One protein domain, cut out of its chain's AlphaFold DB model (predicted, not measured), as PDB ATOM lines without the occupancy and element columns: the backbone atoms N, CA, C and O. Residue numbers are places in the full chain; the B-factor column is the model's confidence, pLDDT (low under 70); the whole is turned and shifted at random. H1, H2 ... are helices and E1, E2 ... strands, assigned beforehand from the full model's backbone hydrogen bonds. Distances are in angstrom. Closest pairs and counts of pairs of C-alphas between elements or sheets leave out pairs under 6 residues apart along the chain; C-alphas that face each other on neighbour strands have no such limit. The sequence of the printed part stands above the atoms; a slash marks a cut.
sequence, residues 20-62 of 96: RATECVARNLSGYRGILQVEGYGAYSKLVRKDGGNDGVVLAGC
ATOM      1  N   ARG A  20      -1.058  18.423 -16.718       90.19
ATOM      2  CA  ARG A  20      -0.221  18.423 -17.929       90.19
ATOM      3  C   ARG A  20      -0.056  19.818 -18.545       90.19
ATOM      4  O   ARG A  20       0.421  19.939 -19.666       90.19
ATOM      5  N   ALA A  21      -0.478  20.871 -17.845       90.88
ATOM      6  CA  ALA A  21      -0.465  22.229 -18.378       90.88
ATOM      7  C   ALA A  21       0.947  22.674 -18.804       90.88
ATOM      8  O   ALA A  21       1.955  22.214 -18.261       90.88
ATOM      9  N   THR A  22       1.026  23.595 -19.769       88.44
ATOM     10  CA  THR A  22       2.301  24.107 -20.298       88.44
ATOM     11  C   THR A  22       3.221  24.626 -19.199       88.44
ATOM     12  O   THR A  22       4.425  24.396 -19.255       88.44
ATOM     13  N   GLU A  23       2.667  25.278 -18.183       89.44
ATOM     14  CA  GLU A  23       3.396  25.843 -17.053       89.44
ATOM     15  C   GLU A  23       4.137  24.755 -16.259       89.44
ATOM     16  O   GLU A  23       5.269  24.968 -15.826       89.44
ATOM     17  N   CYS A  24       3.534  23.570 -16.124       91.00
ATOM     18  CA  CYS A  24       4.150  22.413 -15.472       91.00
ATOM     19  C   CYS A  24       5.343  21.905 -16.292       91.00
ATOM     20  O   CYS A  24       6.426  21.661 -15.762       91.00
ATOM     21  N   VAL A  25       5.179  21.821 -17.616       89.38
ATOM     22  CA  VAL A  25       6.254  21.406 -18.530       89.38
ATOM     23  C   VAL A  25       7.416  22.410 -18.505       89.38
ATOM     24  O   VAL A  25       8.574  22.003 -18.422       89.38
ATOM     25  N   ALA A  26       7.121  23.714 -18.503       88.00
ATOM     26  CA  ALA A  26       8.123  24.775 -18.428       88.00
ATOM     27  C   ALA A  26       8.922  24.735 -17.113       88.00
ATOM     28  O   ALA A  26      10.147  24.842 -17.133       88.00
ATOM     29  N   ARG A  27       8.259  24.519 -15.965       87.81
ATOM     30  CA  ARG A  27       8.941  24.353 -14.664       87.81
ATOM     31  C   ARG A  27       9.849  23.133 -14.626       87.81
ATOM     32  O   ARG A  27      10.914  23.174 -14.006       87.81
ATOM     33  N   ASN A  28       9.421  22.045 -15.253       88.06
ATOM     34  CA  ASN A  28      10.191  20.815 -15.307       88.06
ATOM     35  C   ASN A  28      11.444  20.970 -16.183       88.06
ATOM     36  O   ASN A  28      12.526  20.553 -15.785       88.06
ATOM     37  N   LEU A  29      11.325  21.651 -17.321       86.62
ATOM     38  CA  LEU A  29      12.434  21.879 -18.251       86.62
ATOM     39  C   LEU A  29      13.234  23.157 -17.958       86.62
ATOM     40  O   LEU A  29      14.058  23.568 -18.774       86.62
ATOM     41  N   SER A  30      13.010  23.796 -16.809       85.88
ATOM     42  CA  SER A  30      13.704  25.029 -16.439       85.88
ATOM     43  C   SER A  30      15.224  24.831 -16.459       85.88
ATOM     44  O   SER A  30      15.759  23.933 -15.807       85.88
ATOM     45  N   GLY A  31      15.919  25.659 -17.242       83.31
ATOM     46  CA  GLY A  31      17.372  25.596 -17.413       83.31
ATOM     47  C   GLY A  31      17.876  24.496 -18.357       83.31
ATOM     48  O   GLY A  31      19.080  24.436 -18.608       83.31
ATOM     49  N   TYR A  32      16.999  23.651 -18.911       85.44
ATOM     50  CA  TYR A  32      17.383  22.668 -19.919       85.44
ATOM     51  C   TYR A  32      17.719  23.351 -21.251       85.44
ATOM     52  O   TYR A  32      16.979  24.208 -21.731       85.44
ATOM     53  N   ARG A  33      18.829  22.935 -21.869       84.94
ATOM     54  CA  ARG A  33      19.256  23.358 -23.208       84.94
ATOM     55  C   ARG A  33      19.707  22.128 -23.989       84.94
ATOM     56  O   ARG A  33      20.438  21.304 -23.444       84.94
ATOM     57  N   GLY A  34      19.285  22.004 -25.244       86.56
ATOM     58  CA  GLY A  34      19.600  20.859 -26.100       86.56
ATOM     59  C   GLY A  34      18.386  20.276 -26.821       86.56
ATOM     60  O   GLY A  34      17.345  20.921 -26.948       86.56
ATOM     61  N   ILE A  35      18.544  19.048 -27.319       88.50
ATOM     62  CA  ILE A  35      17.518  18.337 -28.087       88.50
ATOM     63  C   ILE A  35      16.579  17.591 -27.140       88.50
ATOM     64  O   ILE A  35      16.968  16.605 -26.514       88.50
ATOM     65  N   LEU A  36      15.319  18.019 -27.094       89.00
ATOM     66  CA  LEU A  36      14.258  17.349 -26.359       89.00
ATOM     67  C   LEU A  36      13.417  16.499 -27.316       89.00
ATOM     68  O   LEU A  36      12.683  17.036 -28.148       89.00
ATOM     69  N   GLN A  37      13.497  15.175 -27.177       91.88
ATOM     70  CA  GLN A  37      12.617  14.272 -27.913       91.88
ATOM     71  C   GLN A  37      11.216  14.261 -27.276       91.88
ATOM     72  O   GLN A  37      11.080  14.015 -26.080       91.88
ATOM     73  N   VAL A  38      10.174  14.536 -28.066       92.44
ATOM     74  CA  VAL A  38       8.784  14.675 -27.601       92.44
ATOM     75  C   VAL A  38       7.806  13.863 -28.447       92.44
ATOM     76  O   VAL A  38       7.989  13.663 -29.645       92.44
ATOM     77  N   GLU A  39       6.711  13.433 -27.828       91.50
ATOM     78  CA  GLU A  39       5.643  12.635 -28.455       91.50
ATOM     79  C   GLU A  39       4.619  13.448 -29.271       91.50
ATOM     80  O   GLU A  39       3.641  12.900 -29.771       91.50
ATOM     81  N   GLY A  40       4.816  14.763 -29.407       87.06
ATOM     82  CA  GLY A  40       3.875  15.653 -30.097       87.06
ATOM     83  C   GLY A  40       2.777  16.236 -29.202       87.06
ATOM     84  O   GLY A  40       1.789  16.772 -29.702       87.06
ATOM     85  N   TYR A  41       2.934  16.172 -27.877       89.56
ATOM     86  CA  TYR A  41       2.010  16.831 -26.958       89.56
ATOM     87  C   TYR A  41       2.050  18.364 -27.114       89.56
ATOM     88  O   TYR A  41       3.106  18.996 -27.053       89.56
ATOM     89  N   GLY A  42       0.876  18.984 -27.283       88.31
ATOM     90  CA  GLY A  42       0.752  20.407 -27.614       88.31
ATOM     91  C   GLY A  42       1.385  21.366 -26.602       88.31
ATOM     92  O   GLY A  42       1.788  22.463 -26.987       88.31
ATOM     93  N   ALA A  43       1.549  20.968 -25.337       88.19
ATOM     94  CA  ALA A  43       2.171  21.820 -24.327       88.19
ATOM     95  C   ALA A  43       3.632  22.176 -24.655       88.19
ATOM     96  O   ALA A  43       4.057  23.282 -24.326       88.19
ATOM     97  N   TYR A  44       4.363  21.295 -25.351       86.69
ATOM     98  CA  TYR A  44       5.749  21.548 -25.757       86.69
ATOM     99  C   TYR A  44       5.863  22.657 -26.809       86.69
ATOM    100  O   TYR A  44       6.861  23.369 -26.840       86.69
ATOM    101  N   SER A  45       4.833  22.852 -27.644       80.19
ATOM    102  CA  SER A  45       4.861  23.861 -28.714       80.19
ATOM    103  C   SER A  45       4.994  25.289 -28.182       80.19
ATOM    104  O   SER A  45       5.595  26.133 -28.836       80.19
ATOM    105  N   LYS A  46       4.489  25.546 -26.969       78.81
ATOM    106  CA  LYS A  46       4.594  26.846 -26.299       78.81
ATOM    107  C   LYS A  46       5.975  27.108 -25.684       78.81
ATOM    108  O   LYS A  46       6.252  28.243 -25.318       78.81
ATOM    109  N   LEU A  47       6.825  26.084 -25.575       75.44
ATOM    110  CA  LEU A  47       8.210  26.223 -25.111       75.44
ATOM    111  C   LEU A  47       9.149  26.682 -26.228       75.44
ATOM    112  O   LEU A  47      10.242  27.158 -25.957       75.44
ATOM    113  N   VAL A  48       8.737  26.523 -27.487       74.31
ATOM    114  CA  VAL A  48       9.501  26.979 -28.647       74.31
ATOM    115  C   VAL A  48       8.891  28.286 -29.121       74.31
ATOM    116  O   VAL A  48       7.749  28.323 -29.582       74.31
ATOM    117  N   ARG A  49       9.637  29.386 -29.009       67.75
ATOM    118  CA  ARG A  49       9.160  30.672 -29.523       67.75
ATOM    119  C   ARG A  49       9.204  30.673 -31.051       67.75
ATOM    120  O   ARG A  49      10.154  30.190 -31.664       67.75
ATOM    121  N   LYS A  50       8.160  31.234 -31.670       61.53
ATOM    122  CA  LYS A  50       7.999  31.289 -33.136       61.53
ATOM    123  C   LYS A  50       9.033  32.178 -33.838       61.53
ATOM    124  O   LYS A  50       9.226  32.034 -35.037       61.53
ATOM    125  N   ASP A  51       9.675  33.080 -33.101       67.81
ATOM    126  CA  ASP A  51      10.719  33.993 -33.577       67.81
ATOM    127  C   ASP A  51      12.126  33.362 -33.573       67.81
ATOM    128  O   ASP A  51      13.105  34.040 -33.868       67.81
ATOM    129  N   GLY A  52      12.241  32.071 -33.237       56.66
ATOM    130  CA  GLY A  52      13.518  31.358 -33.153       56.66
ATOM    131  C   GLY A  52      14.274  31.575 -31.839       56.66
ATOM    132  O   GLY A  52      15.278  30.905 -31.599       56.66
ATOM    133  N   GLY A  53      13.791  32.450 -30.952       53.88
ATOM    134  CA  GLY A  53      14.366  32.649 -29.627       53.88
ATOM    135  C   GLY A  53      13.872  31.588 -28.653       53.88
ATOM    136  O   GLY A  53      12.925  31.831 -27.927       53.88
ATOM    137  N   ASN A  54      14.466  30.400 -28.608       62.97
ATOM    138  CA  ASN A  54      14.217  29.482 -27.492       62.97
ATOM    139  C   ASN A  54      15.240  29.737 -26.373       62.97
ATOM    140  O   ASN A  54      16.364  30.154 -26.652       62.97
ATOM    141  N   ASP A  55      14.927  29.356 -25.137       66.94
ATOM    142  CA  ASP A  55      15.882  29.196 -24.032       66.94
ATOM    143  C   ASP A  55      16.955  28.117 -24.318       66.94
ATOM    144  O   ASP A  55      17.654  27.665 -23.419       66.94
ATOM    145  N   GLY A  56      17.159  27.719 -25.578       77.19
ATOM    146  CA  GLY A  56      18.136  26.727 -26.021       77.19
ATOM    147  C   GLY A  56      17.563  25.332 -26.257       77.19
ATOM    148  O   GLY A  56      18.348  24.407 -26.458       77.19
ATOM    149  N   VAL A  57      16.239  25.146 -26.232       85.19
ATOM    150  CA  VAL A  57      15.608  23.846 -26.520       85.19
ATOM    151  C   VAL A  57      15.332  23.676 -28.020       85.19
ATOM    152  O   VAL A  57      14.857  24.580 -28.703       85.19
ATOM    153  N   VAL A  58      15.595  22.486 -28.545       86.88
ATOM    154  CA  VAL A  58      15.210  22.071 -29.899       86.88
ATOM    155  C   VAL A  58      14.325  20.842 -29.770       86.88
ATOM    156  O   VAL A  58      14.728  19.858 -29.158       86.88
ATOM    157  N   LEU A  59      13.108  20.892 -30.310       89.12
ATOM    158  CA  LEU A  59      12.205  19.744 -30.258       89.12
ATOM    159  C   LEU A  59      12.534  18.757 -31.378       89.12
ATOM    160  O   LEU A  59      12.576  19.135 -32.547       89.12
ATOM    161  N   ALA A  60      12.697  17.488 -31.016       92.00
ATOM    162  CA  ALA A  60      12.741  16.366 -31.945       92.00
ATOM    163  C   ALA A  60      11.492  15.497 -31.756       92.00
ATOM    164  O   ALA A  60      11.106  15.188 -30.631       92.00
ATOM    165  N   GLY A  61      10.838  15.091 -32.841       91.44
ATOM    166  CA  GLY A  61       9.713  14.157 -32.756       91.44
ATOM    167  C   GLY A  61      10.180  12.749 -32.381       91.44
ATOM    168  O   GLY A  61      11.203  12.279 -32.872       91.44
ATOM    169  N   CYS A  62       9.433  12.061 -31.521       93.19
ATOM    170  CA  CYS A  62       9.699  10.667 -31.174       93.19
ATOM    171  C   CYS A  62       9.262   9.723 -32.311       93.19
ATOM    172  O   CYS A  62       8.071   9.632 -32.625       93.19
TER     173      CYS A  62
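AT A GLANCE: This is residues 20 to 62 of the 96 residues of an uncharacterized protein of Rhizobium soli (UniProt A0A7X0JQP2). Two short helices, H1 and H2, meet near their first residues as a steep V, and a ribbon of two parallel strands, E1 and E2, stands beside them with few close C-alphas between H2 and either strand. The chain comes out of E1, passes through H2 and returns to E2, and the link from H2 to E2 swings out as a loop of low confidence round Asp 51. The printed part has 43 residues, with two named helices and two named strands in the order H1, E1, H2, E2; the sheet has the order E1, E2 and is parallel, and the class is mixed, helices and strands. The whole is compact, with a radius of gyration of the C-alphas of 9.6 A, and its outline is rounded, spanning 24 by 21 by 17 A.

HOW THE PARTS SIT: H1, residues 22 to 28, touches H2, residues 42 to 47; their closest C-alphas, those of Thr 22 and Ala 43, are 4.6 A apart. The two helices run the same way at a steep tilt of 63 degrees. E1, residues 34 to 38, and E2, residues 57 to 61, are parallel neighbours, with 34 degrees between their directions. The C-alphas of Gln 37 and Ala 60 face each other at 4.5 A. N 36 and O 58 are within hydrogen-bond range at 2.8 A, and so are N 60 and O 36 at 2.9 A. E1, H2 and E2 form a strand-helix-strand unit, two parallel neighbour strands with a helix between them in the chain, and its crossover is right-handed. The closest C-alphas of E1 and H2 are those of Val 38 and Tyr 44, at 7.7 A. Those of H2 and E2 are Leu 47 and Val 57, at 7.9 A. H1 and E2 are apart. In H1 every O i to N i+4 pair is within hydrogen-bond range; in H2 0 of 2 are, while 2 of 3 O i to N i+3 pairs are.

IN THESE COORDINATES: H1 begins at Thr 22, C-alpha (2.301, 24.107, -20.298), and measures 9.9 A from first to last C-alpha. E1, Gly 34 to Val 38, measures 12.5 A. H2, Gly 42 to Leu 47, measures 9.8 A, and its first C-alpha is at (0.752, 20.407, -27.614). E2, Val 57 to Gly 61, measures 12.9 A and ends at C-alpha (9.713, 14.157, -32.756).

THE WHOLE: The two C-alphas farthest apart are those of Arg 20 and Asp 51, at 24.6 A. The printed part runs from residue 20 to 62 with no cut. The links H1 to E1 and E1 to H2 are tight, the link H2 to E2 is short with 9 residues, and no link is long. The mean pLDDT of the printed part is 83.0, and residues 49 to 55 are under 70.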